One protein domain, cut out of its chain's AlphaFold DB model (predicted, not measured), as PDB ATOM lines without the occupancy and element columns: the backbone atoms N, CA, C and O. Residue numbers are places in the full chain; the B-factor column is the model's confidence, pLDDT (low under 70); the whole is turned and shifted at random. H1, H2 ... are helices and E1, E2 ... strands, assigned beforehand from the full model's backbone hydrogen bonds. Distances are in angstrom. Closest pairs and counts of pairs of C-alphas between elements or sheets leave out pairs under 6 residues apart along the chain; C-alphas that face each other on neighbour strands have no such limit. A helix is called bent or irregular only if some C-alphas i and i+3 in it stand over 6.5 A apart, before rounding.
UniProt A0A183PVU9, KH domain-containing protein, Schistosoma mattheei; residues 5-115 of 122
ATOM      1  N   THR A   5     156.726 200.906 197.224       42.06
ATOM      2  CA  THR A   5     156.403 200.919 195.796       42.06
ATOM      3  C   THR A   5     156.297 202.376 195.358       42.06
ATOM      4  O   THR A   5     155.338 203.061 195.709       42.06
ATOM      5  N   TYR A   6     157.291 202.880 194.628       42.00
ATOM      6  CA  TYR A   6     157.249 204.238 194.082       42.00
ATOM      7  C   TYR A   6     156.785 204.184 192.624       42.00
ATOM      8  O   TYR A   6     157.406 203.523 191.789       42.00
ATOM      9  N   VAL A   7     155.690 204.880 192.315       44.66
ATOM     10  CA  VAL A   7     155.124 204.983 190.960       44.66
ATOM     11  C   VAL A   7     155.386 206.388 190.425       44.66
ATOM     12  O   VAL A   7     154.462 207.164 190.228       44.66
ATOM     13  N   HIS A   8     156.651 206.757 190.240       42.41
ATOM     14  CA  HIS A   8     157.007 207.945 189.460       42.41
ATOM     15  C   HIS A   8     158.433 207.802 188.913       42.41
ATOM     16  O   HIS A   8     159.411 208.184 189.547       42.41
ATOM     17  N   GLY A   9     158.534 207.233 187.716       44.31
ATOM     18  CA  GLY A   9     159.724 207.278 186.867       44.31
ATOM     19  C   GLY A   9     159.343 207.807 185.481       44.31
ATOM     20  O   GLY A   9     158.158 207.760 185.130       44.31
ATOM     21  N   PRO A  10     160.299 208.345 184.700       46.50
ATOM     22  CA  PRO A  10     160.034 208.742 183.322       46.50
ATOM     23  C   PRO A  10     159.492 207.540 182.538       46.50
ATOM     24  O   PRO A  10     159.981 206.420 182.694       46.50
ATOM     25  N   LEU A  11     158.462 207.771 181.718       48.69
ATOM     26  CA  LEU A  11     158.005 206.784 180.739       48.69
ATOM     27  C   LEU A  11     159.222 206.335 179.927       48.69
ATOM     28  O   LEU A  11     160.021 207.181 179.511       48.69
ATOM     29  N   LEU A  12     159.373 205.027 179.692       57.31
ATOM     30  CA  LEU A  12     160.394 204.561 178.755       57.31
ATOM     31  C   LEU A  12     160.149 205.280 177.433       57.31
ATOM     32  O   LEU A  12     159.021 205.267 176.933       57.31
ATOM     33  N   SER A  13     161.178 205.948 176.913       51.22
ATOM     34  CA  SER A  13     161.080 206.757 175.700       51.22
ATOM     35  C   SER A  13     160.439 205.929 174.581       51.22
ATOM     36  O   SER A  13     161.009 204.920 174.165       51.22
ATOM     37  N   GLY A  14     159.244 206.329 174.135       54.00
ATOM     38  CA  GLY A  14     158.464 205.614 173.117       54.00
ATOM     39  C   GLY A  14     157.417 204.619 173.638       54.00
ATOM     40  O   GLY A  14     156.836 203.900 172.832       54.00
ATOM     41  N   THR A  15     157.139 204.563 174.946       62.22
ATOM     42  CA  THR A  15     156.079 203.712 175.520       62.22
ATOM     43  C   THR A  15     155.060 204.525 176.319       62.22
ATOM     44  O   THR A  15     155.380 205.569 176.885       62.22
ATOM     45  N   THR A  16     153.830 204.019 176.399       69.00
ATOM     46  CA  THR A  16     152.750 204.560 177.245       69.00
ATOM     47  C   THR A  16     152.691 203.892 178.627       69.00
ATOM     48  O   THR A  16     151.761 204.127 179.398       69.00
ATOM     49  N   GLU A  17     153.674 203.051 178.959       73.25
ATOM     50  CA  GLU A  17     153.679 202.219 180.162       73.25
ATOM     51  C   GLU A  17     154.292 202.947 181.361       73.25
ATOM     52  O   GLU A  17     155.361 203.553 181.270       73.25
ATOM     53  N   ARG A  18     153.630 202.850 182.520       77.88
ATOM     54  CA  ARG A  18     154.148 203.391 183.782       77.88
ATOM     55  C   ARG A  18     155.190 202.448 184.374       77.88
ATOM     56  O   ARG A  18     154.947 201.250 184.493       77.88
ATOM     57  N   VAL A  19     156.318 203.006 184.802       79.62
ATOM     58  CA  VAL A  19     157.390 202.251 185.460       79.62
ATOM     59  C   VAL A  19     157.097 202.135 186.957       79.62
ATOM     60  O   VAL A  19     156.824 203.134 187.625       79.62
ATOM     61  N   CYS A  20     157.171 200.911 187.479       84.00
ATOM     62  CA  CYS A  20     157.057 200.604 188.901       84.00
ATOM     63  C   CYS A  20     158.417 200.144 189.434       84.00
ATOM     64  O   CYS A  20     158.939 199.123 188.989       84.00
ATOM     65  N   LEU A  21     158.975 200.876 190.401       86.88
ATOM     66  CA  LEU A  21     160.191 200.467 191.099       86.88
ATOM     67  C   LEU A  21     159.817 199.666 192.354       86.88
ATOM     68  O   LEU A  21     159.129 200.178 193.238       86.88
ATOM     69  N   ILE A  22     160.272 198.414 192.423       89.19
ATOM     70  CA  ILE A  22     160.069 197.521 193.571       89.19
ATOM     71  C   ILE A  22     161.407 197.367 194.296       89.19
ATOM     72  O   ILE A  22     162.375 196.887 193.711       89.19
ATOM     73  N   ILE A  23     161.465 197.770 195.567       89.31
ATOM     74  CA  ILE A  23     162.664 197.666 196.411       89.31
ATOM     75  C   ILE A  23     162.315 196.853 197.659       89.31
ATOM     76  O   ILE A  23     161.352 197.168 198.360       89.31
ATOM     77  N   GLY A  24     163.105 195.819 197.952       92.12
ATOM     78  CA  GLY A  24     162.932 194.972 199.132       92.12
ATOM     79  C   GLY A  24     163.820 193.728 199.106       92.12
ATOM     80  O   GLY A  24     164.721 193.615 198.276       92.12
ATOM     81  N   SER A  25     163.556 192.789 200.018       95.44
ATOM     82  CA  SER A  25     164.146 191.444 199.970       95.44
ATOM     83  C   SER A  25     163.716 190.701 198.702       95.44
ATOM     84  O   SER A  25     162.684 191.022 198.117       95.44
ATOM     85  N   PHE A  26     164.471 189.672 198.312       87.94
ATOM     86  CA  PHE A  26     164.143 188.819 197.164       87.94
ATOM     87  C   PHE A  26     162.694 188.302 197.219       87.94
ATOM     88  O   PHE A  26     161.913 188.555 196.301       87.94
ATOM     89  N   ASP A  27     162.296 187.710 198.348       92.31
ATOM     90  CA  ASP A  27     160.928 187.218 198.557       92.31
ATOM     91  C   ASP A  27     159.881 188.340 198.522       92.31
ATOM     92  O   ASP A  27     158.765 188.151 198.035       92.31
ATOM     93  N   GLY A  28     160.234 189.534 199.009       93.00
ATOM     94  CA  GLY A  28     159.346 190.693 199.001       93.00
ATOM     95  C   GLY A  28     159.112 191.216 197.585       93.00
ATOM     96  O   GLY A  28     157.975 191.505 197.217       93.00
ATOM     97  N   VAL A  29     160.171 191.278 196.774       92.06
ATOM     98  CA  VAL A  29     160.101 191.662 195.360       92.06
ATOM     99  C   VAL A  29     159.244 190.667 194.577       92.06
ATOM    100  O   VAL A  29     158.363 191.099 193.837       92.06
ATOM    101  N   ILE A  30     159.435 189.358 194.783       89.94
ATOM    102  CA  ILE A  30     158.632 188.311 194.128       89.94
ATOM    103  C   ILE A  30     157.164 188.396 194.547       89.94
ATOM    104  O   ILE A  30     156.278 188.356 193.697       89.94
ATOM    105  N   THR A  31     156.892 188.568 195.841       91.06
ATOM    106  CA  THR A  31     155.518 188.672 196.353       91.06
ATOM    107  C   THR A  31     154.782 189.862 195.738       91.06
ATOM    108  O   THR A  31     153.657 189.721 195.261       91.06
ATOM    109  N   VAL A  32     155.423 191.037 195.706       91.31
ATOM    110  CA  VAL A  32     154.839 192.243 195.100       91.31
ATOM    111  C   VAL A  32     154.670 192.070 193.592       91.31
ATOM    112  O   VAL A  32     153.635 192.456 193.052       91.31
ATOM    113  N   HIS A  33     155.651 191.468 192.914       88.06
ATOM    114  CA  HIS A  33     155.575 191.178 191.485       88.06
ATOM    115  C   HIS A  33     154.363 190.302 191.148       88.06
ATOM    116  O   HIS A  33     153.545 190.701 190.322       88.06
ATOM    117  N   ASN A  34     154.206 189.165 191.830       87.81
ATOM    118  CA  ASN A  34     153.086 188.249 191.614       87.81
ATOM    119  C   ASN A  34     151.744 188.942 191.873       87.81
ATOM    120  O   ASN A  34     150.860 188.893 191.026       87.81
ATOM    121  N   TYR A  35     151.630 189.686 192.978       89.31
ATOM    122  CA  TYR A  35     150.409 190.425 193.303       89.31
ATOM    123  C   TYR A  35     150.015 191.436 192.214       89.31
ATOM    124  O   TYR A  35     148.843 191.540 191.854       89.31
ATOM    125  N   ILE A  36     150.978 192.189 191.670       87.06
ATOM    126  CA  ILE A  36     150.718 193.147 190.586       87.06
ATOM    127  C   ILE A  36     150.278 192.414 189.314       87.06
ATOM    128  O   ILE A  36     149.317 192.840 188.670       87.06
ATOM    129  N   MET A  37     150.950 191.316 188.962       83.56
ATOM    130  CA  MET A  37     150.624 190.533 187.768       83.56
ATOM    131  C   MET A  37     149.225 189.920 187.857       83.56
ATOM    132  O   MET A  37     148.459 190.050 186.902       83.56
ATOM    133  N   ASP A  38     148.848 189.357 189.006       85.25
ATOM    134  CA  ASP A  38     147.509 188.803 189.235       85.25
ATOM    135  C   ASP A  38     146.422 189.867 189.012       85.25
ATOM    136  O   ASP A  38     145.442 189.634 188.301       85.25
ATOM    137  N   ARG A  39     146.629 191.089 189.525       84.75
ATOM    138  CA  ARG A  39     145.687 192.208 189.338       84.75
ATOM    139  C   ARG A  39     145.581 192.687 187.892       84.75
ATOM    140  O   ARG A  39     144.493 193.071 187.468       84.75
ATOM    141  N   ILE A  40     146.680 192.670 187.137       80.00
ATOM    142  CA  ILE A  40     146.677 193.019 185.707       80.00
ATOM    143  C   ILE A  40     145.942 191.940 184.896       80.00
ATOM    144  O   ILE A  40     145.206 192.269 183.965       80.00
ATOM    145  N   MET A  41     146.095 190.664 185.261       76.12
ATOM    146  CA  MET A  41     145.428 189.552 184.577       76.12
ATOM    147  C   MET A  41     143.922 189.466 184.870       76.12
ATOM    148  O   MET A  41     143.176 189.026 183.998       76.12
ATOM    149  N   GLU A  42     143.452 189.913 186.042       78.19
ATOM    150  CA  GLU A  42     142.017 189.962 186.384       78.19
ATOM    151  C   GLU A  42     141.209 190.929 185.495       78.19
ATOM    152  O   GLU A  42     140.020 190.709 185.260       78.19
ATOM    153  N   LYS A  43     141.828 192.012 185.006       71.88
ATOM    154  CA  LYS A  43     141.184 193.029 184.158       71.88
ATOM    155  C   LYS A  43     142.109 193.425 183.001       71.88
ATOM    156  O   LYS A  43     142.736 194.485 183.071       71.88
ATOM    157  N   PRO A  44     142.204 192.607 181.940       66.00
ATOM    158  CA  PRO A  44     142.988 192.974 180.770       66.00
ATOM    159  C   PRO A  44     142.424 194.255 180.139       66.00
ATOM    160  O   PRO A  44     141.207 194.439 180.073       66.00
ATOM    161  N   ASP A  45     143.310 195.152 179.696       63.28
ATOM    162  CA  ASP A  45     142.918 196.383 179.004       63.28
ATOM    163  C   ASP A  45     142.074 196.026 177.761       63.28
ATOM    164  O   ASP A  45     142.546 195.264 176.910       63.28
ATOM    165  N   PRO A  46     140.831 196.529 177.640       57.12
ATOM    166  CA  PRO A  46     139.939 196.168 176.544       57.12
ATOM    167  C   PRO A  46     140.375 196.739 175.188       57.12
ATOM    168  O   PRO A  46     139.774 196.378 174.176       57.12
ATOM    169  N   ASN A  47     141.381 197.627 175.127       56.38
ATOM    170  CA  ASN A  47     141.797 198.263 173.880       56.38
ATOM    171  C   ASN A  47     143.138 197.714 173.341       56.38
ATOM    172  O   ASN A  47     144.220 198.181 173.722       56.38
ATOM    173  N   PRO A  48     143.116 196.760 172.388       55.53
ATOM    174  CA  PRO A  48     144.333 196.238 171.773       55.53
ATOM    175  C   PRO A  48     145.074 197.264 170.889       55.53
ATOM    176  O   PRO A  48     146.247 197.041 170.598       55.53
ATOM    177  N   ASN A  49     144.471 198.410 170.535       50.53
ATOM    178  CA  ASN A  49     144.919 199.249 169.412       50.53
ATOM    179  C   ASN A  49     145.884 200.410 169.727       50.53
ATOM    180  O   ASN A  49     146.177 201.209 168.836       50.53
ATOM    181  N   THR A  50     146.427 200.539 170.937       51.72
ATOM    182  CA  THR A  50     147.389 201.621 171.220       51.72
ATOM    183  C   THR A  50     148.823 201.199 170.864       51.72
ATOM    184  O   THR A  50     149.564 200.697 171.702       51.72
ATOM    185  N   THR A  51     149.181 201.468 169.599       46.53
ATOM    186  CA  THR A  51     150.525 201.770 169.042       46.53
ATOM    187  C   THR A  51     151.647 200.719 169.080       46.53
ATOM    188  O   THR A  51     152.171 200.392 170.139       46.53
ATOM    189  N   GLY A  52     152.151 200.365 167.885       44.22
ATOM    190  CA  GLY A  52     153.563 200.012 167.661       44.22
ATOM    191  C   GLY A  52     153.795 198.701 166.907       44.22
ATOM    192  O   GLY A  52     153.410 197.637 167.369       44.22
ATOM    193  N   GLU A  53     154.428 198.797 165.741       42.81
ATOM    194  CA  GLU A  53     154.604 197.748 164.736       42.81
ATOM    195  C   GLU A  53     155.395 196.513 165.204       42.81
ATOM    196  O   GLU A  53     156.493 196.616 165.744       42.81
ATOM    197  N   GLY A  54     154.890 195.335 164.830       48.59
ATOM    198  CA  GLY A  54     155.739 194.211 164.444       48.59
ATOM    199  C   GLY A  54     156.156 193.234 165.545       48.59
ATOM    200  O   GLY A  54     156.970 193.526 166.410       48.59
ATOM    201  N   ARG A  55     155.718 191.982 165.350       45.81
ATOM    202  CA  ARG A  55     156.291 190.741 165.910       45.81
ATOM    203  C   ARG A  55     156.034 190.488 167.392       45.81
ATOM    204  O   ARG A  55     156.952 190.236 168.159       45.81
ATOM    205  N   LEU A  56     154.751 190.416 167.717       48.12
ATOM    206  CA  LEU A  56     154.067 189.290 168.369       48.12
ATOM    207  C   LEU A  56     152.935 189.885 169.198       48.12
ATOM    208  O   LEU A  56     153.165 190.659 170.120       48.12
ATOM    209  N   ASN A  57     151.707 189.490 168.881       51.06
ATOM    210  CA  ASN A  57     150.527 189.795 169.681       51.06
ATOM    211  C   ASN A  57     150.523 188.908 170.940       51.06
ATOM    212  O   ASN A  57     149.536 188.232 171.226       51.06
ATOM    213  N   VAL A  58     151.664 188.809 171.643       55.19
ATOM    214  CA  VAL A  58     151.637 188.269 172.998       55.19
ATOM    215  C   VAL A  58     150.846 189.296 173.775       55.19
ATOM    216  O   VAL A  58     151.273 190.444 173.879       55.19
ATOM    217  N   GLU A  59     149.649 188.896 174.194       65.25
ATOM    218  CA  GLU A  59     148.745 189.684 175.017       65.25
ATOM    219  C   GLU A  59     149.551 190.598 175.945       65.25
ATOM    220  O   GLU A  59     150.290 190.111 176.798       65.25
ATOM    221  N   ARG A  60     149.478 191.923 175.743       65.62
ATOM    222  CA  ARG A  60     150.309 192.905 176.472       65.62
ATOM    223  C   ARG A  60     150.183 192.780 177.997       65.62
ATOM    224  O   ARG A  60     151.062 193.212 178.730       65.62
ATOM    225  N   HIS A  61     149.099 192.172 178.463       69.75
ATOM    226  CA  HIS A  61     148.814 191.856 179.861       69.75
ATOM    227  C   HIS A  61     149.491 190.565 180.373       69.75
ATOM    228  O   HIS A  61     149.392 190.248 181.552       69.75
ATOM    229  N   LYS A  62     150.196 189.821 179.512       74.81
ATOM    230  CA  LYS A  62     150.966 188.600 179.819       74.81
ATOM    231  C   LYS A  62     152.483 188.786 179.660       74.81
ATOM    232  O   LYS A  62     153.219 187.799 179.613       74.81
ATOM    233  N   GLN A  63     152.961 190.026 179.551       80.31
ATOM    234  CA  GLN A  63     154.391 190.339 179.476       80.31
ATOM    235  C   GLN A  63     154.866 191.118 180.704       80.31
ATOM    236  O   GLN A  63     154.132 191.914 181.285       80.31
ATOM    237  N   VAL A  64     156.134 190.922 181.043       85.38
ATOM    238  CA  VAL A  64     156.886 191.687 182.035       85.38
ATOM    239  C   VAL A  64     158.016 192.403 181.314       85.38
ATOM    240  O   VAL A  64     158.699 191.811 180.476       85.38
ATOM    241  N   LYS A  65     158.241 193.673 181.653       85.81
ATOM    242  CA  LYS A  65     159.396 194.439 181.179       85.81
ATOM    243  C   LYS A  65     160.313 194.761 182.347       85.81
ATOM    244  O   LYS A  65     159.883 195.354 183.331       85.81
ATOM    245  N   ILE A  66     161.571 194.357 182.230       88.56
ATOM    246  CA  ILE A  66     162.589 194.489 183.269       88.56
ATOM    247  C   ILE A  66     163.670 195.435 182.758       88.56
ATOM    248  O   ILE A  66     164.289 195.182 181.723       88.56
ATOM    249  N   LEU A  67     163.904 196.522 183.490       87.50
ATOM    250  CA  LEU A  67     165.001 197.444 183.215       87.50
ATOM    251  C   LEU A  67     166.263 196.961 183.914       87.50
ATOM    252  O   LEU A  67     166.259 196.678 185.110       87.50
ATOM    253  N   VAL A  68     167.342 196.848 183.148       88.88
ATOM    254  CA  VAL A  68     168.645 196.403 183.637       88.88
ATOM    255  C   VAL A  68     169.739 197.365 183.179       88.88
ATOM    256  O   VAL A  68     169.774 197.733 182.003       88.88
ATOM    257  N   PRO A  69     170.682 197.752 184.049       88.81
ATOM    258  CA  PRO A  69     171.863 198.496 183.632       88.81
ATOM    259  C   PRO A  69     172.629 197.798 182.502       88.81
ATOM    260  O   PRO A  69     172.711 196.570 182.428       88.81
ATOM    261  N   ASN A  70     173.269 198.571 181.628       84.06
ATOM    262  CA  ASN A  70     174.073 198.028 180.531       84.06
ATOM    263  C   ASN A  70     175.178 197.074 180.997       84.06
ATOM    264  O   ASN A  70     175.465 196.093 180.302       84.06
ATOM    265  N   SER A  71     175.780 197.376 182.152       83.50
ATOM    266  CA  SER A  71     176.831 196.580 182.789       83.50
ATOM    267  C   SER A  71     176.338 195.187 183.188       83.50
ATOM    268  O   SER A  71     177.055 194.212 182.990       83.50
ATOM    269  N   THR A  72     175.101 195.068 183.676       87.44
ATOM    270  CA  THR A  72     174.523 193.796 184.136       87.44
ATOM    271  C   THR A  72     173.774 193.053 183.036       87.44
ATOM    272  O   THR A  72     173.778 191.825 183.011       87.44
ATOM    273  N   ALA A  73     173.225 193.766 182.051       87.88
ATOM    274  CA  ALA A  73     172.558 193.168 180.898       87.88
ATOM    275  C   ALA A  73     173.464 192.188 180.129       87.88
ATOM    276  O   ALA A  73     172.987 191.190 179.601       87.88
ATOM    277  N   GLY A  74     174.777 192.450 180.070       88.56
ATOM    278  CA  GLY A  74     175.739 191.527 179.456       88.56
ATOM    279  C   GLY A  74     175.801 190.164 180.150       88.56
ATOM    280  O   GLY A  74     175.925 189.148 179.470       88.56
ATOM    281  N   MET A  75     175.645 190.134 181.478       89.75
ATOM    282  CA  MET A  75     175.629 188.893 182.261       89.75
ATOM    283  C   MET A  75     174.369 188.069 181.987       89.75
ATOM    284  O   MET A  75     174.457 186.856 181.858       89.75
ATOM    285  N   VAL A  76     173.217 188.727 181.814       88.75
ATOM    286  CA  VAL A  76     171.955 188.057 181.450       88.75
ATOM    287  C   VAL A  76     171.994 187.520 180.013       88.75
ATOM    288  O   VAL A  76     171.447 186.460 179.729       88.75
ATOM    289  N   ILE A  77     172.656 188.226 179.091       91.19
ATOM    290  CA  ILE A  77     172.781 187.792 177.689       91.19
ATOM    291  C   ILE A  77     173.737 186.596 177.559       91.19
ATOM    292  O   ILE A  77     173.459 185.655 176.815       91.19
ATOM    293  N   GLY A  78     174.861 186.623 178.276       91.06
ATOM    294  CA  GLY A  78     175.940 185.651 178.118       91.06
ATOM    295  C   GLY A  78     176.775 185.877 176.850       91.06
ATOM    296  O   GLY A  78     176.439 186.669 175.963       91.06
ATOM    297  N   LYS A  79     177.913 185.184 176.752       93.25
ATOM    298  CA  LYS A  79     178.827 185.309 175.607       93.25
ATOM    299  C   LYS A  79     178.131 184.820 174.334       93.25
ATOM    300  O   LYS A  79     177.658 183.692 174.280       93.25
ATOM    301  N   GLY A  80     178.051 185.676 173.316       91.19
ATOM    302  CA  GLY A  80     177.359 185.345 172.063       91.19
ATOM    303  C   GLY A  80     175.853 185.093 172.216       91.19
ATOM    304  O   GLY A  80     175.255 184.528 171.311       91.19
ATOM    305  N   GLY A  81     175.237 185.485 173.339       90.62
ATOM    306  CA  GLY A  81     173.827 185.197 173.609       90.62
ATOM    307  C   GLY A  81     173.555 183.805 174.190       90.62
ATOM    308  O   GLY A  81     172.402 183.387 174.214       90.62
ATOM    309  N   SER A  82     174.582 183.083 174.654       94.62
ATOM    310  CA  SER A  82     174.434 181.703 175.134       94.62
ATOM    311  C   SER A  82     173.455 181.564 176.302       94.62
ATOM    312  O   SER A  82     172.620 180.666 176.300       94.62
ATOM    313  N   TYR A  83     173.526 182.464 177.285       93.38
ATOM    314  CA  TYR A  83     172.740 182.333 178.511       93.38
ATOM    315  C   TYR A  83     171.276 182.715 178.289       93.38
ATOM    316  O   TYR A  83     170.372 182.018 178.738       93.38
ATOM    317  N   ILE A  84     171.017 183.767 177.507       91.25
ATOM    318  CA  ILE A  84     169.639 184.123 177.153       91.25
ATOM    319  C   ILE A  84     168.976 183.057 176.276       91.25
ATOM    320  O   ILE A  84     167.769 182.847 176.381       91.25
ATOM    321  N   GLN A  85     169.750 182.374 175.430       91.38
ATOM    322  CA  GLN A  85     169.259 181.252 174.639       91.38
ATOM    323  C   GLN A  85     168.898 180.062 175.537       91.38
ATOM    324  O   GLN A  85     167.796 179.533 175.428       91.38
ATOM    325  N   GLU A  86     169.762 179.724 176.494       91.69
ATOM    326  CA  GLU A  86     169.493 178.694 177.500       91.69
ATOM    327  C   GLU A  86     168.234 179.008 178.327       91.69
ATOM    328  O   GLU A  86     167.402 178.129 178.546       91.69
ATOM    329  N   ILE A  87     168.044 180.265 178.750       88.25
ATOM    330  CA  ILE A  87     166.837 180.697 179.472       88.25
ATOM    331  C   ILE A  87     165.588 180.450 178.622       88.25
ATOM    332  O   ILE A  87     164.616 179.885 179.122       88.25
ATOM    333  N   LYS A  88     165.604 180.837 177.340       87.62
ATOM    334  CA  LYS A  88     164.476 180.608 176.422       87.62
ATOM    335  C   LYS A  88     164.162 179.123 176.267       87.62
ATOM    336  O   LYS A  88     162.996 178.746 176.306       87.62
ATOM    337  N   GLU A  89     165.188 178.290 176.118       89.06
ATOM    338  CA  GLU A  89     165.040 176.843 175.937       89.06
ATOM    339  C   GLU A  89     164.499 176.157 177.194       89.06
ATOM    340  O   GLU A  89     163.560 175.370 177.105       89.06
ATOM    341  N   LYS A  90     165.037 176.492 178.372       87.38
ATOM    342  CA  LYS A  90     164.611 175.899 179.648       87.38
ATOM    343  C   LYS A  90     163.209 176.329 180.068       87.38
ATOM    344  O   LYS A  90     162.456 175.525 180.607       87.38
ATOM    345  N   THR A  91     162.867 177.598 179.856       85.06
ATOM    346  CA  THR A  91     161.605 178.173 180.351       85.06
ATOM    347  C   THR A  91     160.482 178.142 179.322       85.06
ATOM    348  O   THR A  91     159.335 178.384 179.681       85.06
ATOM    349  N   GLY A  92     160.790 177.939 178.038       83.25
ATOM    350  CA  GLY A  92     159.834 178.137 176.946       83.25
ATOM    351  C   GLY A  92     159.317 179.577 176.826       83.25
ATOM    352  O   GLY A  92     158.381 179.829 176.066       83.25
ATOM    353  N   ALA A  93     159.886 180.527 177.577       84.19
ATOM    354  CA  ALA A  93     159.453 181.912 177.571       84.19
ATOM    355  C   ALA A  93     159.949 182.635 176.317       84.19
ATOM    356  O   ALA A  93     161.072 182.445 175.840       84.19
ATOM    357  N   TYR A  94     159.122 183.544 175.816       84.81
ATOM    358  CA  TYR A  94     159.561 184.542 174.863       84.81
ATOM    359  C   TYR A  94     160.391 185.598 175.590       84.81
ATOM    360  O   TYR A  94     159.919 186.208 176.548       84.81
ATOM    361  N   VAL A  95     161.619 185.835 175.122       87.69
ATOM    362  CA  VAL A  95     162.497 186.864 175.693       87.69
ATOM    363  C   VAL A  95     163.101 187.744 174.601       87.69
ATOM    364  O   VAL A  95     163.756 187.253 173.673       87.69
ATOM    365  N   GLN A  96     162.926 189.056 174.731       86.56
ATOM    366  CA  GLN A  96     163.491 190.081 173.855       86.56
ATOM    367  C   GLN A  96     164.274 191.098 174.684       86.56
ATOM    368  O   GLN A  96     163.852 191.488 175.763       86.56
ATOM    369  N   ILE A  97     165.412 191.556 174.170       86.69
ATOM    370  CA  ILE A  97     166.238 192.574 174.823       86.69
ATOM    371  C   ILE A  97     166.368 193.755 173.871       86.69
ATOM    372  O   ILE A  97     166.652 193.567 172.686       86.69
ATOM    373  N   SER A  98     166.164 194.969 174.378       85.25
ATOM    374  CA  SER A  98     166.331 196.184 173.588       85.25
ATOM    375  C   SER A  98     167.767 196.304 173.070       85.25
ATOM    376  O   SER A  98     168.745 196.066 173.791       85.25
ATOM    377  N   GLN A  99     167.907 196.700 171.805       79.44
ATOM    378  CA  GLN A  99     169.217 197.005 171.244       79.44
ATOM    379  C   GLN A  99     169.794 198.255 171.916       79.44
ATOM    380  O   GLN A  99     169.057 199.129 172.373       79.44
ATOM    381  N   LYS A 100     171.127 198.345 171.979       72.38
ATOM    382  CA  LYS A 100     171.774 199.597 172.373       72.38
ATOM    383  C   LYS A 100     171.483 200.627 171.286       72.38
ATOM    384  O   LYS A 100     171.833 200.390 170.129       72.38
ATOM    385  N   SER A 101     170.850 201.739 171.651       68.75
ATOM    386  CA  SER A 101     170.724 202.857 170.723       68.75
ATOM    387  C   SER A 101     172.121 203.384 170.394       68.75
ATOM    388  O   SER A 101     172.961 203.532 171.281       68.75
ATOM    389  N   ARG A 102     172.390 203.603 169.104       64.88
ATOM    390  CA  ARG A 102     173.643 204.219 168.640       64.88
ATOM    391  C   ARG A 102     173.615 205.742 168.783       64.88
ATOM    392  O   ARG A 102     174.672 206.350 168.870       64.88
ATOM    393  N   GLU A 103     172.421 206.326 168.817       64.75
ATOM    394  CA  GLU A 103     172.195 207.774 168.900       64.75
ATOM    395  C   GLU A 103     172.059 208.257 170.345       64.75
ATOM    396  O   GLU A 103     172.493 209.354 170.681       64.75
ATOM    397  N   PHE A 104     171.509 207.415 171.224       67.00
ATOM    398  CA  PHE A 104     171.320 207.733 172.634       67.00
ATOM    399  C   PHE A 104     172.123 206.766 173.495       67.00
ATOM    400  O   PHE A 104     171.915 205.552 173.445       67.00
ATOM    401  N   ASN A 105     173.010 207.303 174.334       67.38
ATOM    402  CA  ASN A 105     173.753 206.505 175.305       67.38
ATOM    403  C   ASN A 105     172.858 206.159 176.509       67.38
ATOM    404  O   ASN A 105     173.026 206.683 177.608       67.38
ATOM    405  N   LEU A 106     171.853 205.313 176.271       72.19
ATOM    406  CA  LEU A 106     170.961 204.819 177.315       72.19
ATOM    407  C   LEU A 106     171.768 203.970 178.295       72.19
ATOM    408  O   LEU A 106     172.480 203.057 177.881       72.19
ATOM    409  N   LEU A 107     171.639 204.253 179.591       80.44
ATOM    410  CA  LEU A 107     172.349 203.526 180.647       80.44
ATOM    411  C   LEU A 107     171.737 202.148 180.933       80.44
ATOM    412  O   LEU A 107     172.403 201.280 181.501       80.44
ATOM    413  N   GLU A 108     170.500 201.936 180.494       84.19
ATOM    414  CA  GLU A 108     169.693 200.756 180.780       84.19
ATOM    415  C   GLU A 108     169.217 200.079 179.488       84.19
ATOM    416  O   GLU A 108     169.059 200.712 178.440       84.19
ATOM    417  N   ARG A 109     168.977 198.770 179.570       85.31
ATOM    418  CA  ARG A 109     168.290 197.966 178.558       85.31
ATOM    419  C   ARG A 109     166.987 197.431 179.127       85.31
ATOM    420  O   ARG A 109     166.914 197.079 180.299       85.31
ATOM    421  N   CYS A 110     165.981 197.335 178.268       86.19
ATOM    422  CA  CYS A 110     164.700 196.731 178.592       86.19
ATOM    423  C   CYS A 110     164.691 195.276 178.120       86.19
ATOM    424  O   CYS A 110     164.916 194.999 176.939       86.19
ATOM    425  N   ILE A 111     164.453 194.354 179.047       88.94
ATOM    426  CA  ILE A 111     164.217 192.939 178.779       88.94
ATOM    427  C   ILE A 111     162.713 192.707 178.854       88.94
ATOM    428  O   ILE A 111     162.110 192.878 179.908       88.94
ATOM    429  N   VAL A 112     162.113 192.310 177.740       86.56
ATOM    430  CA  VAL A 112     160.715 191.894 177.663       86.56
ATOM    431  C   VAL A 112     160.664 190.381 177.785       86.56
ATOM    432  O   VAL A 112     161.290 189.678 176.994       86.56
ATOM    433  N   VAL A 113     159.915 189.891 178.765       87.12
ATOM    434  CA  VAL A 113     159.644 188.471 178.985       87.12
ATOM    435  C   VAL A 113     158.148 188.253 178.830       87.12
ATOM    436  O   VAL A 113     157.359 188.963 179.447       87.12
ATOM    437  N   ALA A 114     157.743 187.291 178.011       81.69
ATOM    438  CA  ALA A 114     156.339 186.972 177.799       81.69
ATOM    439  C   ALA A 114     156.143 185.456 177.674       81.69
ATOM    440  O   ALA A 114     156.972 184.755 177.097       81.69
ATOM    441  N   GLY A 115     155.062 184.918 178.229       73.00
ATOM    442  CA  GLY A 115     154.831 183.473 178.250       73.00
ATOM    443  C   GLY A 115     153.816 183.070 179.311       73.00
ATOM    444  O   GLY A 115     153.296 183.916 180.036       73.00
TER     445      GLY A 115
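Overview. This is residues 5 to 115 of the 122 residues of the protein "KH domain-containing protein" of Schistosoma mattheei (UniProt A0A183PVU9). The body is a small wall of three antiparallel strands, E2, E4 and E3 in that order, with the short helix H2 packed over E4 on one face and H3, which follows it, only grazing the sheet with its residues 84 to 88. Beyond the E2 side of the wall, E1 and H1 make a separate arm in which the chain folds back, and the long loop of residues 43 to 62 swings out on the side of the sheet away from H2. The printed part has 111 residues, with three named helices and four named strands in the order E1 H1 E2 H2 H3 E3 E4; its class is mixed, helices and strands. It is compact, with a radius of gyration of the C-alphas of 15.0 A, and spans 39 by 36 by 30 A.

Along the chain. Pass over residues 5 to 20, with no named element, and find C-alpha 21 at (160.191, 200.467, 191.099), where E1 begins, residues 21 to 23. H1, residues 26 to 42, then runs 24.6 A from C-alpha 26 at (164.143, 188.819, 197.164). E2, residues 63 to 69, covers 19.7 A and is followed at once by H2, residues 70 to 77. H3, residues 79 to 91, is 19.2 A long and irregular: C-alphas 80 and 83 are 8.5 A apart. E3 is residues 94 to 97; E4, residues 108 to 114, runs 19.4 A to C-alpha 114 at (156.339, 186.972, 177.799).

Arrangement. Look first at the inner strand E4. It is antiparallel to E2 at 157 degrees, with N 66 and O 111 2.8 A apart, within hydrogen-bond range. On its other side it forms a hairpin with E3, where N 96 and O 112 are 2.9 A apart, within hydrogen-bond range. E2, H2 and H3, then E3 form a split strand-helix-strand unit, two strands running the same way with E4 between them; its crossover is right-handed. H2 is on the sheet at a height over the sheet of 8.6 A, over E4 and along the strands, at 16 degrees to E4 on the local plane; the closest C-alphas of the two are those of Asn 70 and Glu 108, 5.2 A. H2 and H3 touch only at the corner, with residues 83 to 84 of H3 alone, at a steep tilt of 57 degrees; their closest C-alphas are those of Ile 77 and Ile 84, 4.9 A. H1 is not on the sheet and is apart from H2 and H3. E1 pairs with no named strand, but residues 5 to 6 make a short antiparallel pairing with its residues 21 to 22. Every O i to N i+4 pair is within hydrogen-bond range in H1, against 2 of 4 in H2 and 7 of 9 in H3.

Size, cuts and confidence. The C-alphas farthest apart are those of Pro 46 and Lys 79, 40.4 A. The printed part has no cut, and the link from H1 to E2, 20 residues, is long. The mean pLDDT of the printed part is 76.2; look for values under 70 at residues 5 to 16, 44 to 61 and 101 to 105.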